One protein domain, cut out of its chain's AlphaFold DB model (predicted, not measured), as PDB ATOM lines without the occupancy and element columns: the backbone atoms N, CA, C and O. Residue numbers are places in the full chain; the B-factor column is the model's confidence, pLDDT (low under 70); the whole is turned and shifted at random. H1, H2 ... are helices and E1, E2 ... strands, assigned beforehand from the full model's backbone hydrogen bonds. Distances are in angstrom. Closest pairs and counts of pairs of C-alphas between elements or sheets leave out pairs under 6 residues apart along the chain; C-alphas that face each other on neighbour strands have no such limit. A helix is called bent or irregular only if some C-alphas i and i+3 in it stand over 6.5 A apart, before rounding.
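Overview. This is residues 166 to 211, 218 to 245 and 284 to 357 of the 716 residues of the protein "DNA ligase" of uncultured archaeon (UniProt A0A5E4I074). What shape stands out first? A twisted sheet of seven strands curls round residues 180 to 186 of the long helix H1, whose other part runs out of the sheet into a head of helices with H3, H4 and H5. H2 packs on the sheet at the end away from that head. What are the parts, and how large is the whole? The printed part has 148 residues with five named helices and seven named strands, in the order H1 E1 E2 E3 E4 H2 E5 E6 E7 H3 H4 H5, a mixed class. The sheet runs E2 E1 E5 E6 E7 E4 E3, all antiparallel. It is compact, with a radius of gyration of the C-alphas of 16.6 A, and elongated, with spans of 50 by 31 by 22 A.

Arrangement. Which helices are on the sheet? H1, residues 169 to 186, is on it, and its closest C-alphas to E3, residues 203 to 206, are those of Arg 186 and Leu 204, 5.0 A apart. H2, residues 230 to 242, is on the same face, two layers with helices on one face of a sheet, and is apart from H1. H2 has a height over the sheet of 8.1 A and lies only just over E4, residues 221 to 227, and E6, residues 295 to 307, with 3 C-alphas falling on each; it runs along the strands, at 2 degrees to E4 on the local plane. Which backbone N and O are within hydrogen-bond range between strands? E1, residues 190 to 193, and E2, residues 197 to 200, form a hairpin, with N 193 and O 197 at 2.9 A; E1 and E5, residues 286 to 292, have N 192 and O 289 at 2.8 A. E5, E6 and E7, residues 310 to 317, form a meander, each strand the antiparallel neighbour of the one before, with N 288 and O 299 at 2.8 A and N 312 and O 305 at 2.7 A. E7 and E4 have N 226 and O 311 at 2.7 A, and E4 and the edge strand E3 have N 225 and O 205 at 2.9 A. How do the helices stand to each other? The hub is H3, residues 319 to 336; its residues 322 to 330 alone touch H1, at a steep tilt of 55 degrees, opposite ways, the closest C-alphas being those of Val 177 and Arg 326, 6.2 A apart. H3 also touches H4, residues 339 to 348, with C-alphas of Phe 333 and Ile 339 closest at 6.0 A, and H5, residues 350 to 355, with those of Glu 328 and Gly 354 closest at 6.0 A. H1 and H4 touch at a shallow tilt of 7 degrees, the same way, with C-alphas of Leu 176 and Ala 343 closest at 6.9 A. What of the helix backbones? In H1, H2, H3 and H4 every O i to N i+4 pair is within hydrogen-bond range; in H5 0 of 2 are, beside 2 of 3 O i to N i+3 pairs.

Along the chain. Where does the first helix lie? H1 runs 25.5 A from C-alpha 169 at (14.420, 1.871, 91.856) to C-alpha 186 at (9.257, 19.592, 109.434). How long are the strands? E5 measures 20.1 A, E7 21.1 A and E6 28.9 A; E6 bends by 85 degrees at residue 302. Where does the last helix end? H3 measures 26.1 A, and H5 ends with C-alpha 355 at (23.420, 20.589, 89.097). H5 is irregular, with C-alphas 351 and 354 7.4 A apart.

Size, cuts and confidence. Which C-alphas are farthest apart? Those of Lys 245 and Ser 337, at 52.0 A. Where is the printed part cut? Residues 212 to 217 and 246 to 283 are not printed, with gaps between C-alphas of 13.9 A and 10.3 A. The links that are printed whole are tight. Where is confidence low? Residues 201 to 211, 218 to 220, 242 to 245 and 284 have pLDDT under 70, against a mean of 81.6 for the printed part.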
ATOM      1  N   GLY A 166       9.893  -6.326  97.291       80.44
ATOM      2  CA  GLY A 166       9.063  -5.737  96.229       80.44
ATOM      3  C   GLY A 166       9.436  -4.288  95.873       80.44
ATOM      4  O   GLY A 166       8.712  -3.615  95.140       80.44
ATOM      5  N   VAL A 167      10.581  -3.799  96.361       84.44
ATOM      6  CA  VAL A 167      11.041  -2.423  96.161       84.44
ATOM      7  C   VAL A 167      11.964  -2.331  94.947       84.44
ATOM      8  O   VAL A 167      13.078  -2.849  94.946       84.44
ATOM      9  N   GLY A 168      11.512  -1.619  93.912       85.31
ATOM     10  CA  GLY A 168      12.338  -1.239  92.765       85.31
ATOM     11  C   GLY A 168      12.913   0.175  92.881       85.31
ATOM     12  O   GLY A 168      12.468   0.979  93.700       85.31
ATOM     13  N   GLU A 169      13.849   0.515  91.987       89.06
ATOM     14  CA  GLU A 169      14.420   1.871  91.856       89.06
ATOM     15  C   GLU A 169      13.342   2.974  91.807       89.06
ATOM     16  O   GLU A 169      13.495   3.968  92.517       89.06
ATOM     17  N   PRO A 170      12.218   2.819  91.065       87.88
ATOM     18  CA  PRO A 170      11.190   3.856  91.025       87.88
ATOM     19  C   PRO A 170      10.552   4.130  92.393       87.88
ATOM     20  O   PRO A 170      10.280   5.283  92.706       87.88
ATOM     21  N   THR A 171      10.353   3.096  93.216       89.62
ATOM     22  CA  THR A 171       9.802   3.223  94.574       89.62
ATOM     23  C   THR A 171      10.775   3.955  95.500       89.62
ATOM     24  O   THR A 171      10.346   4.763  96.317       89.62
ATOM     25  N   ILE A 172      12.083   3.716  95.355       94.62
ATOM     26  CA  ILE A 172      13.118   4.419  96.131       94.62
ATOM     27  C   ILE A 172      13.186   5.897  95.736       94.62
ATOM     28  O   ILE A 172      13.269   6.768  96.593       94.62
ATOM     29  N   LEU A 173      13.119   6.208  94.441       94.12
ATOM     30  CA  LEU A 173      13.123   7.600  93.985       94.12
ATOM     31  C   LEU A 173      11.887   8.362  94.485       94.12
ATOM     32  O   LEU A 173      12.018   9.492  94.953       94.12
ATOM     33  N   ASP A 174      10.705   7.739  94.455       90.44
ATOM     34  CA  ASP A 174       9.483   8.345  94.998       90.44
ATOM     35  C   ASP A 174       9.582   8.569  96.516       90.44
ATOM     36  O   ASP A 174       9.170   9.616  97.022       90.44
ATOM     37  N   SER A 175      10.159   7.615  97.255       93.12
ATOM     38  CA  SER A 175      10.329   7.746  98.703       93.12
ATOM     39  C   SER A 175      11.364   8.802  99.087       93.12
ATOM     40  O   SER A 175      11.165   9.486 100.090       93.12
ATOM     41  N   LEU A 176      12.407   9.013  98.272       95.38
ATOM     42  CA  LEU A 176      13.353  10.124  98.423       95.38
ATOM     43  C   LEU A 176      12.690  11.486  98.178       95.38
ATOM     44  O   LEU A 176      12.954  12.429  98.926       95.38
ATOM     45  N   VAL A 177      11.799  11.601  97.184       92.56
ATOM     46  CA  VAL A 177      10.989  12.820  96.974       92.56
ATOM     47  C   VAL A 177      10.117  13.086  98.198       92.56
ATOM     48  O   VAL A 177      10.117  14.194  98.734       92.56
ATOM     49  N   GLN A 178       9.418  12.062  98.697       87.75
ATOM     50  CA  GLN A 178       8.575  12.210  99.881       87.75
ATOM     51  C   GLN A 178       9.392  12.536 101.139       87.75
ATOM     52  O   GLN A 178       8.984  13.380 101.935       87.75
ATOM     53  N   PHE A 179      10.559  11.908 101.303       91.62
ATOM     54  CA  PHE A 179      11.492  12.197 102.391       91.62
ATOM     55  C   PHE A 179      11.908  13.667 102.361       91.62
ATOM     56  O   PHE A 179      11.834  14.342 103.387       91.62
ATOM     57  N   GLN A 180      12.268  14.181 101.183       92.00
ATOM     58  CA  GLN A 180      12.659  15.572 101.026       92.00
ATOM     59  C   GLN A 180      11.517  16.533 101.365       92.00
ATOM     60  O   GLN A 180      11.726  17.489 102.112       92.00
ATOM     61  N   ILE A 181      10.306  16.266 100.875       88.25
ATOM     62  CA  ILE A 181       9.123  17.077 101.186       88.25
ATOM     63  C   ILE A 181       8.864  17.100 102.695       88.25
ATOM     64  O   ILE A 181       8.758  18.175 103.286       88.25
ATOM     65  N   ASN A 182       8.838  15.930 103.337       85.06
ATOM     66  CA  ASN A 182       8.639  15.813 104.782       85.06
ATOM     67  C   ASN A 182       9.720  16.572 105.559       85.06
ATOM     68  O   ASN A 182       9.435  17.192 106.583       85.06
ATOM     69  N   ARG A 183      10.963  16.539 105.072       87.69
ATOM     70  CA  ARG A 183      12.087  17.233 105.692       87.69
ATOM     71  C   ARG A 183      11.974  18.748 105.563       87.69
ATOM     72  O   ARG A 183      12.217  19.425 106.557       87.69
ATOM     73  N   VAL A 184      11.580  19.273 104.399       88.75
ATOM     74  CA  VAL A 184      11.315  20.712 104.223       88.75
ATOM     75  C   VAL A 184      10.189  21.154 105.147       88.75
ATOM     76  O   VAL A 184      10.370  22.113 105.888       88.75
ATOM     77  N   MET A 185       9.073  20.422 105.164       85.25
ATOM     78  CA  MET A 185       7.914  20.766 105.990       85.25
ATOM     79  C   MET A 185       8.259  20.761 107.483       85.25
ATOM     80  O   MET A 185       8.041  21.759 108.154       85.25
ATOM     81  N   ARG A 186       8.882  19.694 108.005       83.56
ATOM     82  CA  ARG A 186       9.257  19.592 109.434       83.56
ATOM     83  C   ARG A 186      10.259  20.652 109.902       83.56
ATOM     84  O   ARG A 186      10.362  20.893 111.098       83.56
ATOM     85  N   ASN A 187      11.029  21.234 108.982       85.44
ATOM     86  CA  ASN A 187      12.072  22.218 109.281       85.44
ATOM     87  C   ASN A 187      11.764  23.574 108.632       85.44
ATOM     88  O   ASN A 187      12.694  24.308 108.304       85.44
ATOM     89  N   ALA A 188      10.492  23.867 108.353       86.88
ATOM     90  CA  ALA A 188      10.115  25.103 107.691       86.88
ATOM     91  C   ALA A 188      10.412  26.304 108.597       86.88
ATOM     92  O   ALA A 188       9.837  26.448 109.673       86.88
ATOM     93  N   ASP A 189      11.289  27.183 108.127       85.19
ATOM     94  CA  ASP A 189      11.586  28.454 108.776       85.19
ATOM     95  C   ASP A 189      10.571  29.523 108.359       85.19
ATOM     96  O   ASP A 189      10.356  30.472 109.103       85.19
ATOM     97  N   VAL A 190       9.959  29.367 107.177       86.12
ATOM     98  CA  VAL A 190       8.972  30.293 106.604       86.12
ATOM     99  C   VAL A 190       7.779  29.515 106.056       86.12
ATOM    100  O   VAL A 190       7.960  28.561 105.296       86.12
ATOM    101  N   LEU A 191       6.568  29.966 106.382       86.69
ATOM    102  CA  LEU A 191       5.310  29.525 105.780       86.69
ATOM    103  C   LEU A 191       4.615  30.748 105.202       86.69
ATOM    104  O   LEU A 191       4.306  31.678 105.944       86.69
ATOM    105  N   ARG A 192       4.353  30.728 103.893       87.12
ATOM    106  CA  ARG A 192       3.556  31.749 103.218       87.12
ATOM    107  C   ARG A 192       2.217  31.181 102.772       87.12
ATOM    108  O   ARG A 192       2.191  30.126 102.144       87.12
ATOM    109  N   VAL A 193       1.131  31.893 103.055       83.69
ATOM    110  CA  VAL A 193      -0.248  31.489 102.744       83.69
ATOM    111  C   VAL A 193      -0.928  32.597 101.942       83.69
ATOM    112  O   VAL A 193      -0.857  33.767 102.319       83.69
ATOM    113  N   ASN A 194      -1.501  32.242 100.787       79.44
ATOM    114  CA  ASN A 194      -2.086  33.141  99.781       79.44
ATOM    115  C   ASN A 194      -1.175  34.298  99.324       79.44
ATOM    116  O   ASN A 194      -1.639  35.283  98.766       79.44
ATOM    117  N   GLY A 195       0.138  34.195  99.543       70.94
ATOM    118  CA  GLY A 195       1.089  35.258  99.204       70.94
ATOM    119  C   GLY A 195       1.111  36.448 100.173       70.94
ATOM    120  O   GLY A 195       2.014  37.271 100.057       70.94
ATOM    121  N   GLU A 196       0.188  36.511 101.134       71.62
ATOM    122  CA  GLU A 196      -0.024  37.674 102.009       71.62
ATOM    123  C   GLU A 196       0.416  37.420 103.453       71.62
ATOM    124  O   GLU A 196       0.992  38.296 104.093       71.62
ATOM    125  N   PHE A 197       0.187  36.209 103.961       73.62
ATOM    126  CA  PHE A 197       0.537  35.846 105.328       73.62
ATOM    127  C   PHE A 197       1.855  35.099 105.357       73.62
ATOM    128  O   PHE A 197       1.970  34.055 104.719       73.62
ATOM    129  N   GLU A 198       2.832  35.621 106.093       80.25
ATOM    130  CA  GLU A 198       4.141  35.005 106.279       80.25
ATOM    131  C   GLU A 198       4.430  34.840 107.766       80.25
ATOM    132  O   GLU A 198       4.422  35.813 108.514       80.25
ATOM    133  N   VAL A 199       4.717  33.607 108.179       77.75
ATOM    134  CA  VAL A 199       5.144  33.298 109.548       77.75
ATOM    135  C   VAL A 199       6.549  32.741 109.520       77.75
ATOM    136  O   VAL A 199       6.897  31.960 108.631       77.75
ATOM    137  N   GLN A 200       7.331  33.131 110.524       74.25
ATOM    138  CA  GLN A 200       8.690  32.658 110.740       74.25
ATOM    139  C   GLN A 200       8.780  31.737 111.966       74.25
ATOM    140  O   GLN A 200       7.971  31.841 112.884       74.25
ATOM    141  N   ASN A 201       9.804  30.877 112.011       61.94
ATOM    142  CA  ASN A 201      10.132  30.006 113.155       61.94
ATOM    143  C   ASN A 201       9.013  29.020 113.533       61.94
ATOM    144  O   ASN A 201       8.559  28.962 114.678       61.94
ATOM    145  N   LEU A 202       8.568  28.230 112.558       69.94
ATOM    146  CA  LEU A 202       7.434  27.325 112.714       69.94
ATOM    147  C   LEU A 202       7.857  25.970 113.283       69.94
ATOM    148  O   LEU A 202       8.955  25.475 113.036       69.94
ATOM    149  N   GLN A 203       6.928  25.315 113.978       65.00
ATOM    150  CA  GLN A 203       7.005  23.880 114.239       65.00
ATOM    151  C   GLN A 203       5.860  23.196 113.505       65.00
ATOM    152  O   GLN A 203       4.709  23.313 113.919       65.00
ATOM    153  N   LEU A 204       6.193  22.502 112.414       67.12
ATOM    154  CA  LEU A 204       5.270  21.644 111.678       67.12
ATOM    155  C   LEU A 204       5.533  20.183 112.052       67.12
ATOM    156  O   LEU A 204       6.552  19.605 111.665       67.12
ATOM    157  N   ALA A 205       4.611  19.569 112.789       64.19
ATOM    158  CA  ALA A 205       4.669  18.143 113.109       64.19
ATOM    159  C   ALA A 205       3.718  17.356 112.198       64.19
ATOM    160  O   ALA A 205       2.560  17.733 112.043       64.19
ATOM    161  N   ILE A 206       4.196  16.264 111.591       68.94
ATOM    162  CA  ILE A 206       3.335  15.365 110.805       68.94
ATOM    163  C   ILE A 206       2.424  14.610 111.770       68.94
ATOM    164  O   ILE A 206       2.918  13.977 112.700       68.94
ATOM    165  N   LEU A 207       1.117  14.632 111.515       60.06
ATOM    166  CA  LEU A 207       0.171  13.766 112.204       60.06
ATOM    167  C   LEU A 207       0.147  12.395 111.523       60.06
ATOM    168  O   LEU A 207      -0.376  12.235 110.418       60.06
ATOM    169  N   GLU A 208       0.703  11.387 112.186       54.00
ATOM    170  CA  GLU A 208       0.459   9.992 111.832       54.00
ATOM    171  C   GLU A 208      -0.924   9.612 112.376       54.00
ATOM    172  O   GLU A 208      -1.062   9.233 113.532       54.00
ATOM    173  N   LYS A 209      -1.988   9.794 111.584       44.47
ATOM    174  CA  LYS A 209      -3.285   9.205 111.940       44.47
ATOM    175  C   LYS A 209      -3.235   7.691 111.717       44.47
ATOM    176  O   LYS A 209      -2.939   7.261 110.605       44.47
ATOM    177  N   GLU A 210      -3.590   6.929 112.751       35.88
ATOM    178  CA  GLU A 210      -3.820   5.470 112.758       35.88
ATOM    179  C   GLU A 210      -5.129   5.037 112.049       35.88
ATOM    180  O   GLU A 210      -5.573   3.905 112.204       35.88
ATOM    181  N   GLU A 211      -5.791   5.906 111.279       32.94
ATOM    182  CA  GLU A 211      -7.081   5.567 110.655       32.94
ATOM    183  C   GLU A 211      -6.889   4.914 109.274       32.94
ATOM    184  O   GLU A 211      -6.492   5.579 108.315       32.94
ATOM    185  N   ASP A 218      -3.175   8.249  98.762       46.53
ATOM    186  CA  ASP A 218      -2.803   9.466  98.065       46.53
ATOM    187  C   ASP A 218      -1.606  10.124  98.750       46.53
ATOM    188  O   ASP A 218      -1.741  10.883  99.709       46.53
ATOM    189  N   PHE A 219      -0.406   9.847  98.227       56.44
ATOM    190  CA  PHE A 219       0.834  10.534  98.606       56.44
ATOM    191  C   PHE A 219       0.704  12.054  98.586       56.44
ATOM    192  O   PHE A 219       1.553  12.759  99.128       56.44
ATOM    193  N   GLN A 220      -0.289  12.585  97.886       60.03
ATOM    194  CA  GLN A 220      -0.525  14.007  97.797       60.03
ATOM    195  C   GLN A 220      -0.949  14.592  99.143       60.03
ATOM    196  O   GLN A 220      -0.617  15.745  99.382       60.03
ATOM    197  N   LYS A 221      -1.583  13.826 100.043       70.38
ATOM    198  CA  LYS A 221      -2.200  14.376 101.254       70.38
ATOM    199  C   LYS A 221      -1.391  14.123 102.519       70.38
ATOM    200  O   LYS A 221      -0.894  13.022 102.744       70.38
ATOM    201  N   ALA A 222      -1.313  15.129 103.381       74.94
ATOM    202  CA  ALA A 222      -0.742  15.005 104.719       74.94
ATOM    203  C   ALA A 222      -1.414  15.989 105.680       74.94
ATOM    204  O   ALA A 222      -1.958  17.003 105.252       74.94
ATOM    205  N   ALA A 223      -1.363  15.697 106.977       75.75
ATOM    206  CA  ALA A 223      -1.815  16.613 108.014       75.75
ATOM    207  C   ALA A 223      -0.618  17.097 108.837       75.75
ATOM    208  O   ALA A 223       0.216  16.289 109.258       75.75
ATOM    209  N   TYR A 224      -0.538  18.408 109.051       79.81
ATOM    210  CA  TYR A 224       0.515  19.049 109.832       79.81
ATOM    211  C   TYR A 224      -0.084  19.852 110.980       79.81
ATOM    212  O   TYR A 224      -1.007  20.636 110.770       79.81
ATOM    213  N   GLU A 225       0.457  19.687 112.183       81.69
ATOM    214  CA  GLU A 225       0.197  20.602 113.292       81.69
ATOM    215  C   GLU A 225       1.093  21.833 113.136       81.69
ATOM    216  O   GLU A 225       2.314  21.706 113.130       81.69
ATOM    217  N   LEU A 226       0.477  23.003 113.012       81.44
ATOM    218  CA  LEU A 226       1.080  24.322 112.948       81.44
ATOM    219  C   LEU A 226       0.912  25.018 114.303       81.44
ATOM    220  O   LEU A 226      -0.210  25.300 114.730       81.44
ATOM    221  N   LYS A 227       2.032  25.335 114.954       80.88
ATOM    222  CA  LYS A 227       2.064  26.143 116.181       80.88
ATOM    223  C   LYS A 227       2.494  27.567 115.856       80.88
ATOM    224  O   LYS A 227       3.528  27.760 115.219       80.88
ATOM    225  N   LEU A 228       1.693  28.537 116.292       79.19
ATOM    226  CA  LEU A 228       1.880  29.964 116.027       79.19
ATOM    227  C   LEU A 228       2.060  30.749 117.330       79.19
ATOM    228  O   LEU A 228       1.641  30.305 118.401       79.19
ATOM    229  N   SER A 229       2.671  31.931 117.230       81.00
ATOM    230  CA  SER A 229       2.600  32.934 118.295       81.00
ATOM    231  C   SER A 229       1.150  33.412 118.469       81.00
ATOM    232  O   SER A 229       0.331  33.241 117.569       81.00
ATOM    233  N   ALA A 230       0.813  34.024 119.609       79.31
ATOM    234  CA  ALA A 230      -0.546  34.528 119.834       79.31
ATOM    235  C   ALA A 230      -0.976  35.564 118.774       79.31
ATOM    236  O   ALA A 230      -2.115  35.530 118.320       79.31
ATOM    237  N   GLU A 231      -0.054  36.432 118.341       80.06
ATOM    238  CA  GLU A 231      -0.310  37.447 117.311       80.06
ATOM    239  C   GLU A 231      -0.532  36.817 115.927       80.06
ATOM    240  O   GLU A 231      -1.460  37.182 115.204       80.06
ATOM    241  N   ASP A 232       0.299  35.840 115.556       81.31
ATOM    242  CA  ASP A 232       0.180  35.165 114.261       81.31
ATOM    243  C   ASP A 232      -1.035  34.235 114.213       81.31
ATOM    244  O   ASP A 232      -1.629  34.064 113.149       81.31
ATOM    245  N   ALA A 233      -1.426  33.652 115.351       81.62
ATOM    246  CA  ALA A 233      -2.622  32.825 115.464       81.62
ATOM    247  C   ALA A 233      -3.893  33.625 115.153       81.62
ATOM    248  O   ALA A 233      -4.740  33.135 114.414       81.62
ATOM    249  N   GLU A 234      -4.003  34.861 115.648       79.81
ATOM    250  CA  GLU A 234      -5.157  35.727 115.380       79.81
ATOM    251  C   GLU A 234      -5.270  36.059 113.881       79.81
ATOM    252  O   GLU A 234      -6.309  35.813 113.264       79.81
ATOM    253  N   LYS A 235      -4.160  36.485 113.261       78.12
ATOM    254  CA  LYS A 235      -4.078  36.747 111.811       78.12
ATOM    255  C   LYS A 235      -4.385  35.498 110.977       78.12
ATOM    256  O   LYS A 235      -5.086  35.573 109.967       78.12
ATOM    257  N   PHE A 236      -3.881  34.333 111.386       80.50
ATOM    258  CA  PHE A 236      -4.131  33.080 110.677       80.50
ATOM    259  C   PHE A 236      -5.590  32.623 110.802       80.50
ATOM    260  O   PHE A 236      -6.174  32.165 109.814       80.50
ATOM    261  N   SER A 237      -6.209  32.801 111.974       79.06
ATOM    262  CA  SER A 237      -7.636  32.534 112.178       79.06
ATOM    263  C   SER A 237      -8.510  33.426 111.296       79.06
ATOM    264  O   SER A 237      -9.493  32.930 110.744       79.06
ATOM    265  N   GLU A 238      -8.153  34.694 111.064       75.94
ATOM    266  CA  GLU A 238      -8.876  35.565 110.119       75.94
ATOM    267  C   GLU A 238      -8.851  35.023 108.682       75.94
ATOM    268  O   GLU A 238      -9.893  34.973 108.022       75.94
ATOM    269  N   ILE A 239      -7.696  34.543 108.215       73.19
ATOM    270  CA  ILE A 239      -7.535  33.940 106.879       73.19
ATOM    271  C   ILE A 239      -8.355  32.653 106.774       73.19
ATOM    272  O   ILE A 239      -9.157  32.490 105.852       73.19
ATOM    273  N   ALA A 240      -8.227  31.771 107.769       71.06
ATOM    274  CA  ALA A 240      -8.983  30.523 107.839       71.06
ATOM    275  C   ALA A 240     -10.507  30.756 107.924       71.06
ATOM    276  O   ALA A 240     -11.287  29.895 107.513       71.06
ATOM    277  N   SER A 241     -10.938  31.907 108.454       71.31
ATOM    278  CA  SER A 241     -12.344  32.316 108.571       71.31
ATOM    279  C   SER A 241     -12.893  32.952 107.295       71.31
ATOM    280  O   SER A 241     -14.035  32.680 106.919       71.31
ATOM    281  N   ASN A 242     -12.110  33.804 106.626       64.69
ATOM    282  CA  ASN A 242     -12.524  34.487 105.398       64.69
ATOM    283  C   ASN A 242     -12.687  33.513 104.226       64.69
ATOM    284  O   ASN A 242     -13.658  33.628 103.485       64.69
ATOM    285  N   GLU A 243     -11.844  32.486 104.142       62.12
ATOM    286  CA  GLU A 243     -11.933  31.423 103.128       62.12
ATOM    287  C   GLU A 243     -13.072  30.412 103.402       62.12
ATOM    288  O   GLU A 243     -13.497  29.661 102.525       62.12
ATOM    289  N   LYS A 244     -13.638  30.409 104.622       53.91
ATOM    290  CA  LYS A 244     -14.861  29.655 104.968       53.91
ATOM    291  C   LYS A 244     -16.155  30.399 104.595       53.91
ATOM    292  O   LYS A 244     -17.230  29.797 104.691       53.91
ATOM    293  N   LYS A 245     -16.104  31.679 104.190       42.28
ATOM    294  CA  LYS A 245     -17.304  32.450 103.810       42.28
ATOM    295  C   LYS A 245     -17.766  32.077 102.392       42.28
ATOM    296  O   LYS A 245     -16.946  31.969 101.488       42.28
ATOM    297  N   LEU A 284     -11.360  23.885 101.260       66.50
ATOM    298  CA  LEU A 284     -10.542  25.089 101.139       66.50
ATOM    299  C   LEU A 284      -9.549  24.844  99.984       66.50
ATOM    300  O   LEU A 284      -9.180  23.699  99.736       66.50
ATOM    301  N   ASP A 285      -9.183  25.869  99.219       75.06
ATOM    302  CA  ASP A 285      -8.178  25.757  98.145       75.06
ATOM    303  C   ASP A 285      -7.170  26.899  98.291       75.06
ATOM    304  O   ASP A 285      -7.051  27.795  97.462       75.06
ATOM    305  N   ILE A 286      -6.515  26.915  99.452       82.69
ATOM    306  CA  ILE A 286      -5.601  27.986  99.849       82.69
ATOM    307  C   ILE A 286      -4.199  27.623  99.368       82.69
ATOM    308  O   ILE A 286      -3.648  26.594  99.770       82.69
ATOM    309  N   SER A 287      -3.593  28.477  98.542       85.56
ATOM    310  CA  SER A 287      -2.229  28.259  98.059       85.56
ATOM    311  C   SER A 287      -1.220  28.584  99.154       85.56
ATOM    312  O   SER A 287      -1.258  29.659  99.754       85.56
ATOM    313  N   ALA A 288      -0.294  27.668  99.413       88.06
ATOM    314  CA  ALA A 288       0.721  27.833 100.434       88.06
ATOM    315  C   ALA A 288       2.096  27.334  99.979       88.06
ATOM    316  O   ALA A 288       2.259  26.540  99.047       88.06
ATOM    317  N   PHE A 289       3.118  27.837 100.657       89.81
ATOM    318  CA  PHE A 289       4.510  27.537 100.380       89.81
ATOM    319  C   PHE A 289       5.302  27.488 101.688       89.81
ATOM    320  O   PHE A 289       5.190  28.392 102.512       89.81
ATOM    321  N   ALA A 290       6.121  26.449 101.854       89.06
ATOM    322  CA  ALA A 290       7.056  26.312 102.965       89.06
ATOM    323  C   ALA A 290       8.509  26.370 102.479       89.06
ATOM    324  O   ALA A 290       8.873  25.714 101.496       89.06
ATOM    325  N   LYS A 291       9.350  27.111 103.207       90.06
ATOM    326  CA  LYS A 291      10.795  27.223 102.968       90.06
ATOM    327  C   LYS A 291      11.583  26.745 104.174       90.06
ATOM    328  O   LYS A 291      11.260  27.095 105.303       90.06
ATOM    329  N   SER A 292      12.672  26.035 103.918       90.38
ATOM    330  CA  SER A 292      13.678  25.666 104.917       90.38
ATOM    331  C   SER A 292      15.081  25.759 104.323       90.38
ATOM    332  O   SER A 292      15.251  25.910 103.107       90.38
ATOM    333  N   LYS A 293      16.108  25.528 105.146       88.88
ATOM    334  CA  LYS A 293      17.479  25.279 104.655       88.88
ATOM    335  C   LYS A 293      17.603  24.101 103.672       88.88
ATOM    336  O   LYS A 293      18.601  24.008 102.964       88.88
ATOM    337  N   PHE A 294      16.625  23.191 103.642       89.12
ATOM    338  CA  PHE A 294      16.608  22.041 102.736       89.12
ATOM    339  C   PHE A 294      15.936  22.345 101.393       89.12
ATOM    340  O   PHE A 294      16.025  21.522 100.489       89.12
ATOM    341  N   GLY A 295      15.293  23.501 101.234       89.44
ATOM    342  CA  GLY A 295      14.641  23.900  99.990       89.44
ATOM    343  C   GLY A 295      13.232  24.430 100.206       89.44
ATOM    344  O   GLY A 295      12.873  24.873 101.300       89.44
ATOM    345  N   GLU A 296      12.447  24.376  99.138       89.25
ATOM    346  CA  GLU A 296      11.103  24.934  99.053       89.25
ATOM    347  C   GLU A 296      10.083  23.904  98.578       89.25
ATOM    348  O   GLU A 296      10.397  23.060  97.741       89.25
ATOM    349  N   VAL A 297       8.863  23.970  99.118       89.12
ATOM    350  CA  VAL A 297       7.740  23.120  98.700       89.12
ATOM    351  C   VAL A 297       6.458  23.942  98.629       89.12
ATOM    352  O   VAL A 297       6.105  24.639  99.581       89.12
ATOM    353  N   LYS A 298       5.736  23.815  97.512       88.69
ATOM    354  CA  LYS A 298       4.399  24.391  97.310       88.69
ATOM    355  C   LYS A 298       3.308  23.347  97.539       88.69
ATOM    356  O   LYS A 298       3.436  22.197  97.105       88.69
ATOM    357  N   PHE A 299       2.219  23.756  98.176       87.38
ATOM    358  CA  PHE A 299       1.077  22.899  98.483       87.38
ATOM    359  C   PHE A 299      -0.217  23.710  98.598       87.38
ATOM    360  O   PHE A 299      -0.198  24.928  98.741       87.38
ATOM    361  N   THR A 300      -1.342  23.013  98.550       86.19
ATOM    362  CA  THR A 300      -2.675  23.556  98.810       86.19
ATOM    363  C   THR A 300      -3.119  23.140 100.204       86.19
ATOM    364  O   THR A 300      -2.924  21.988 100.584       86.19
ATOM    365  N   ILE A 301      -3.737  24.032 100.973       86.00
ATOM    366  CA  ILE A 301      -4.404  23.682 102.231       86.00
ATOM    367  C   ILE A 301      -5.882  23.416 101.929       86.00
ATOM    368  O   ILE A 301      -6.617  24.320 101.540       86.00
ATOM    369  N   GLU A 302      -6.308  22.165 102.120       85.31
ATOM    370  CA  GLU A 302      -7.669  21.692 101.837       85.31
ATOM    371  C   GLU A 302      -8.625  21.826 103.023       85.31
ATOM    372  O   GLU A 302      -9.846  21.903 102.849       85.31
ATOM    373  N   ASN A 303      -8.080  21.811 104.240       82.88
ATOM    374  CA  ASN A 303      -8.841  21.975 105.471       82.88
ATOM    375  C   ASN A 303      -7.947  22.522 106.594       82.88
ATOM    376  O   ASN A 303      -6.770  22.170 106.678       82.88
ATOM    377  N   ILE A 304      -8.528  23.352 107.464       84.25
ATOM    378  CA  ILE A 304      -7.883  23.893 108.667       84.25
ATOM    379  C   ILE A 304      -8.784  23.604 109.867       84.25
ATOM    380  O   ILE A 304      -9.936  24.061 109.917       84.25
ATOM    381  N   GLU A 305      -8.249  22.868 110.839       83.31
ATOM    382  CA  GLU A 305      -8.900  22.595 112.122       83.31
ATOM    383  C   GLU A 305      -8.160  23.331 113.237       83.31
ATOM    384  O   GLU A 305      -6.952  23.206 113.377       83.31
ATOM    385  N   GLU A 306      -8.878  24.122 114.022       81.75
ATOM    386  CA  GLU A 306      -8.297  24.941 115.087       81.75
ATOM    387  C   GLU A 306      -8.473  24.241 116.438       81.75
ATOM    388  O   GLU A 306      -9.551  23.723 116.741       81.75
ATOM    389  N   ASN A 307      -7.418  24.210 117.254       77.31
ATOM    390  CA  ASN A 307      -7.458  23.638 118.594       77.31
ATOM    391  C   ASN A 307      -6.593  24.444 119.569       77.31
ATOM    392  O   ASN A 307      -5.384  24.234 119.653       77.31
ATOM    393  N   LYS A 308      -7.238  25.330 120.338       71.69
ATOM    394  CA  LYS A 308      -6.653  26.205 121.373       71.69
ATOM    395  C   LYS A 308      -5.433  27.016 120.906       71.69
ATOM    396  O   LYS A 308      -5.588  28.190 120.614       71.69
ATOM    397  N   ASN A 309      -4.251  26.393 120.854       70.12
ATOM    398  CA  ASN A 309      -2.959  27.016 120.528       70.12
ATOM    399  C   ASN A 309      -2.301  26.439 119.253       70.12
ATOM    400  O   ASN A 309      -1.155  26.776 118.955       70.12
ATOM    401  N   SER A 310      -2.993  25.559 118.525       78.88
ATOM    402  CA  SER A 310      -2.479  24.904 117.318       78.88
ATOM    403  C   SER A 310      -3.521  24.898 116.200       78.88
ATOM    404  O   SER A 310      -4.725  24.799 116.447       78.88
ATOM    405  N   PHE A 311      -3.040  24.917 114.959       83.94
ATOM    406  CA  PHE A 311      -3.834  24.716 113.751       83.94
ATOM    407  C   PHE A 311      -3.427  23.409 113.080       83.94
ATOM    408  O   PHE A 311      -2.246  23.145 112.898       83.94
ATOM    409  N   PHE A 312      -4.383  22.596 112.659       82.81
ATOM    410  CA  PHE A 312      -4.126  21.391 111.883       82.81
ATOM    411  C   PHE A 312      -4.423  21.658 110.416       82.81
ATOM    412  O   PHE A 312      -5.576  21.851 110.021       82.81
ATOM    413  N   LEU A 313      -3.363  21.676 109.616       84.25
ATOM    414  CA  LEU A 313      -3.416  21.900 108.182       84.25
ATOM    415  C   LEU A 313      -3.498  20.554 107.476       84.25
ATOM    416  O   LEU A 313      -2.541  19.781 107.499       84.25
ATOM    417  N   HIS A 314      -4.613  20.286 106.810       82.62
ATOM    418  CA  HIS A 314      -4.716  19.176 105.867       82.62
ATOM    419  C   HIS A 314      -4.279  19.697 104.507       82.62
ATOM    420  O   HIS A 314      -4.964  20.527 103.911       82.62
ATOM    421  N   VAL A 315      -3.119  19.249 104.044       81.94
ATOM    422  CA  VAL A 315      -2.464  19.784 102.850       81.94
ATOM    423  C   VAL A 315      -2.435  18.773 101.725       81.94
ATOM    424  O   VAL A 315      -2.399  17.566 101.964       81.94
ATOM    425  N   VAL A 316      -2.387  19.288 100.503       80.25
ATOM    426  CA  VAL A 316      -2.190  18.531  99.276       80.25
ATOM    427  C   VAL A 316      -1.022  19.103  98.497       80.25
ATOM    428  O   VAL A 316      -1.026  20.259  98.079       80.25
ATOM    429  N   PHE A 317       0.016  18.295  98.321       80.38
ATOM    430  CA  PHE A 317       1.176  18.664  97.520       80.38
ATOM    431  C   PHE A 317       0.806  18.693  96.045       80.38
ATOM    432  O   PHE A 317       0.190  17.757  95.531       80.38
ATOM    433  N   THR A 318       1.231  19.747  95.355       71.69
ATOM    434  CA  THR A 318       0.957  19.878  93.924       71.69
ATOM    435  C   THR A 318       1.645  18.753  93.144       71.69
ATOM    436  O   THR A 318       2.799  18.394  93.403       71.69
ATOM    437  N   ILE A 319       0.926  18.179  92.175       73.94
ATOM    438  CA  ILE A 319       1.449  17.110  91.307       73.94
ATOM    439  C   ILE A 319       2.695  17.595  90.558       73.94
ATOM    440  O   ILE A 319       3.645  16.837  90.372       73.94
ATOM    441  N   GLU A 320       2.699  18.863  90.159       77.50
ATOM    442  CA  GLU A 320       3.770  19.476  89.381       77.50
ATOM    443  C   GLU A 320       5.090  19.565  90.160       77.50
ATOM    444  O   GLU A 320       6.123  19.147  89.638       77.50
ATOM    445  N   GLU A 321       5.064  19.992  91.427       77.81
ATOM    446  CA  GLU A 321       6.282  20.089  92.246       77.81
ATOM    447  C   GLU A 321       6.888  18.705  92.518       77.81
ATOM    448  O   GLU A 321       8.089  18.483  92.349       77.81
ATOM    449  N   LYS A 322       6.036  17.727  92.860       82.06
ATOM    450  CA  LYS A 322       6.465  16.335  93.047       82.06
ATOM    451  C   LYS A 322       7.079  15.760  91.780       82.06
ATOM    452  O   LYS A 322       8.119  15.107  91.844       82.06
ATOM    453  N   LYS A 323       6.444  16.008  90.634       86.12
ATOM    454  CA  LYS A 323       6.924  15.557  89.329       86.12
ATOM    455  C   LYS A 323       8.285  16.170  89.002       86.12
ATOM    456  O   LYS A 323       9.179  15.432  88.604       86.12
ATOM    457  N   LYS A 324       8.472  17.468  89.248       87.56
ATOM    458  CA  LYS A 324       9.747  18.159  89.028       87.56
ATOM    459  C   LYS A 324      10.881  17.559  89.865       87.56
ATOM    460  O   LYS A 324      11.890  17.143  89.300       87.56
ATOM    461  N   MET A 325      10.703  17.428  91.185       89.94
ATOM    462  CA  MET A 325      11.710  16.788  92.052       89.94
ATOM    463  C   MET A 325      12.005  15.355  91.601       89.94
ATOM    464  O   MET A 325      13.156  14.918  91.551       89.94
ATOM    465  N   ARG A 326      10.956  14.616  91.229       91.38
ATOM    466  CA  ARG A 326      11.081  13.236  90.769       91.38
ATOM    467  C   ARG A 326      11.888  13.122  89.478       91.38
ATOM    468  O   ARG A 326      12.672  12.179  89.366       91.38
ATOM    469  N   GLU A 327      11.711  14.047  88.538       91.25
ATOM    470  CA  GLU A 327      12.472  14.132  87.287       91.25
ATOM    471  C   GLU A 327      13.944  14.493  87.540       91.25
ATOM    472  O   GLU A 327      14.830  13.862  86.960       91.25
ATOM    473  N   GLU A 328      14.227  15.429  88.453       92.25
ATOM    474  CA  GLU A 328      15.600  15.775  88.851       92.25
ATOM    475  C   GLU A 328      16.333  14.573  89.469       92.25
ATOM    476  O   GLU A 328      17.481  14.288  89.117       92.25
ATOM    477  N   TYR A 329      15.664  13.824  90.350       94.75
ATOM    478  CA  TYR A 329      16.267  12.671  91.026       94.75
ATOM    479  C   TYR A 329      16.451  11.494  90.065       94.75
ATOM    480  O   TYR A 329      17.478  10.814  90.113       94.75
ATOM    481  N   GLU A 330      15.496  11.275  89.152       93.31
ATOM    482  CA  GLU A 330      15.649  10.285  88.081       93.31
ATOM    483  C   GLU A 330      16.826  10.622  87.185       93.31
ATOM    484  O   GLU A 330      17.614   9.745  86.841       93.31
ATOM    485  N   ARG A 331      16.957  11.898  86.813       91.81
ATOM    486  CA  ARG A 331      18.053  12.363  85.974       91.81
ATOM    487  C   ARG A 331      19.390  12.121  86.663       91.81
ATOM    488  O   ARG A 331      20.278  11.548  86.038       91.81
ATOM    489  N   ALA A 332      19.524  12.506  87.933       94.06
ATOM    490  CA  ALA A 332      20.731  12.245  88.712       94.06
ATOM    491  C   ALA A 332      21.077  10.748  88.714       94.06
ATOM    492  O   ALA A 332      22.192  10.367  88.359       94.06
ATOM    493  N   PHE A 333      20.088   9.893  88.995       94.81
ATOM    494  CA  PHE A 333      20.264   8.443  88.974       94.81
ATOM    495  C   PHE A 333      20.660   7.912  87.591       94.81
ATOM    496  O   PHE A 333      21.550   7.071  87.477       94.81
ATOM    497  N   ASN A 334      20.054   8.428  86.524       93.31
ATOM    498  CA  ASN A 334      20.362   8.032  85.155       93.31
ATOM    499  C   ASN A 334      21.792   8.408  84.736       93.31
ATOM    500  O   ASN A 334      22.333   7.758  83.845       93.31
ATOM    501  N   LEU A 335      22.426   9.397  85.370       93.31
ATOM    502  CA  LEU A 335      23.794   9.824  85.046       93.31
ATOM    503  C   LEU A 335      24.888   9.113  85.833       93.31
ATOM    504  O   LEU A 335      26.029   9.099  85.377       93.31
ATOM    505  N   CYS A 336      24.577   8.550  87.000       93.25
ATOM    506  CA  CYS A 336      25.561   7.835  87.813       93.25
ATOM    507  C   CYS A 336      25.302   6.327  87.920       93.25
ATOM    508  O   CYS A 336      26.227   5.588  88.251       93.25
ATOM    509  N   SER A 337      24.074   5.862  87.663       93.81
ATOM    510  CA  SER A 337      23.614   4.492  87.949       93.81
ATOM    511  C   SER A 337      23.849   4.059  89.405       93.81
ATOM    512  O   SER A 337      24.049   2.878  89.686       93.81
ATOM    513  N   ASP A 338      23.840   5.013  90.336       95.19
ATOM    514  CA  ASP A 338      24.115   4.796  91.754       95.19
ATOM    515  C   ASP A 338      23.026   5.448  92.613       95.19
ATOM    516  O   ASP A 338      23.023   6.658  92.849       95.19
ATOM    517  N   ILE A 339      22.085   4.632  93.094       95.00
ATOM    518  CA  ILE A 339      20.965   5.122  93.907       95.00
ATOM    519  C   ILE A 339      21.429   5.603  95.283       95.00
ATOM    520  O   ILE A 339      20.810   6.491  95.865       95.00
ATOM    521  N   GLY A 340      22.527   5.046  95.799       96.12
ATOM    522  CA  GLY A 340      23.093   5.447  97.076       96.12
ATOM    523  C   GLY A 340      23.736   6.827  96.988       96.12
ATOM    524  O   GLY A 340      23.586   7.625  97.910       96.12
ATOM    525  N   GLU A 341      24.390   7.146  95.870       95.62
ATOM    526  CA  GLU A 341      24.889   8.499  95.600       95.62
ATOM    527  C   GLU A 341      23.741   9.513  95.514       95.62
ATOM    528  O   GLU A 341      23.844  10.601  96.079       95.62
ATOM    529  N   VAL A 342      22.632   9.148  94.862       96.62
ATOM    530  CA  VAL A 342      21.434  10.000  94.792       96.62
ATOM    531  C   VAL A 342      20.825  10.200  96.178       96.62
ATOM    532  O   VAL A 342      20.568  11.336  96.564       96.62
ATOM    533  N   ALA A 343      20.657   9.134  96.966       97.25
ATOM    534  CA  ALA A 343      20.148   9.226  98.335       97.25
ATOM    535  C   ALA A 343      21.041  10.111  99.224       97.25
ATOM    536  O   ALA A 343      20.543  10.994  99.924       97.25
ATOM    537  N   ALA A 344      22.366   9.951  99.135       96.56
ATOM    538  CA  ALA A 344      23.326  10.798  99.838       96.56
ATOM    539  C   ALA A 344      23.236  12.270  99.409       96.56
ATOM    540  O   ALA A 344      23.315  13.158 100.259       96.56
ATOM    541  N   ALA A 345      23.060  12.542  98.112       95.25
ATOM    542  CA  ALA A 345      22.917  13.897  97.585       95.25
ATOM    543  C   ALA A 345      21.614  14.559  98.060       95.25
ATOM    544  O   ALA A 345      21.658  15.688  98.547       95.25
ATOM    545  N   VAL A 346      20.489  13.834  98.027       95.44
ATOM    546  CA  VAL A 346      19.200  14.293  98.574       95.44
ATOM    547  C   VAL A 346      19.309  14.554 100.079       95.44
ATOM    548  O   VAL A 346      18.796  15.551 100.581       95.44
ATOM    549  N   TYR A 347      20.027  13.708 100.821       94.69
ATOM    550  CA  TYR A 347      20.249  13.935 102.246       94.69
ATOM    551  C   TYR A 347      21.173  15.135 102.519       94.69
ATOM    552  O   TYR A 347      20.942  15.894 103.462       94.69
ATOM    553  N   GLY A 348      22.242  15.302 101.743       91.56
ATOM    554  CA  GLY A 348      23.285  16.294 102.005       91.56
ATOM    555  C   GLY A 348      22.983  17.685 101.447       91.56
ATOM    556  O   GLY A 348      23.049  18.669 102.182       91.56
ATOM    557  N   LYS A 349      22.691  17.775 100.145       88.44
ATOM    558  CA  LYS A 349      22.514  19.030  99.391       88.44
ATOM    559  C   LYS A 349      21.356  18.917  98.381       88.44
ATOM    560  O   LYS A 349      21.583  18.999  97.174       88.44
ATOM    561  N   PRO A 350      20.107  18.759  98.852       86.31
ATOM    562  CA  PRO A 350      18.952  18.544  97.975       86.31
ATOM    563  C   PRO A 350      18.686  19.697  96.993       86.31
ATOM    564  O   PRO A 350      18.155  19.471  95.912       86.31
ATOM    565  N   THR A 351      19.092  20.926  97.317       84.88
ATOM    566  CA  THR A 351      18.936  22.101  96.440       84.88
ATOM    567  C   THR A 351      19.893  22.118  95.242       84.88
ATOM    568  O   THR A 351      19.684  22.888  94.308       84.88
ATOM    569  N   ASP A 352      20.928  21.271  95.238       88.25
ATOM    570  CA  ASP A 352      21.900  21.160  94.144       88.25
ATOM    571  C   ASP A 352      21.581  20.005  93.175       88.25
ATOM    572  O   ASP A 352      22.356  19.750  92.251       88.25
ATOM    573  N   MET A 353      20.440  19.320  93.325       89.31
ATOM    574  CA  MET A 353      20.076  18.168  92.484       89.31
ATOM    575  C   MET A 353      19.975  18.520  90.991       89.31
ATOM    576  O   MET A 353      20.425  17.744  90.147       89.31
ATOM    577  N   GLY A 354      19.523  19.730  90.648       82.25
ATOM    578  CA  GLY A 354      19.548  20.234  89.268       82.25
ATOM    579  C   GLY A 354      20.956  20.424  88.674       82.25
ATOM    580  O   GLY A 354      21.104  20.486  87.456       82.25
ATOM    581  N   LYS A 355      22.005  20.479  89.507       84.69
ATOM    582  CA  LYS A 355      23.420  20.589  89.097       84.69
ATOM    583  C   LYS A 355      24.155  19.248  89.154       84.69
ATOM    584  O   LYS A 355      25.382  19.217  89.029       84.69
ATOM    585  N   PHE A 356      23.437  18.147  89.377       87.94
ATOM    586  CA  PHE A 356      24.045  16.826  89.430       87.94
ATOM    587  C   PHE A 356      24.721  16.511  88.090       87.94
ATOM    588  O   PHE A 356      24.080  16.503  87.033       87.94
ATOM    589  N   SER A 357      26.027  16.265  88.157       86.25
ATOM    590  CA  SER A 357      26.884  16.010  87.001       86.25
ATOM    591  C   SER A 357      27.363  14.567  86.989       86.25
ATOM    592  O   SER A 357      27.508  13.912  88.026       86.25
TER     593      SER A 357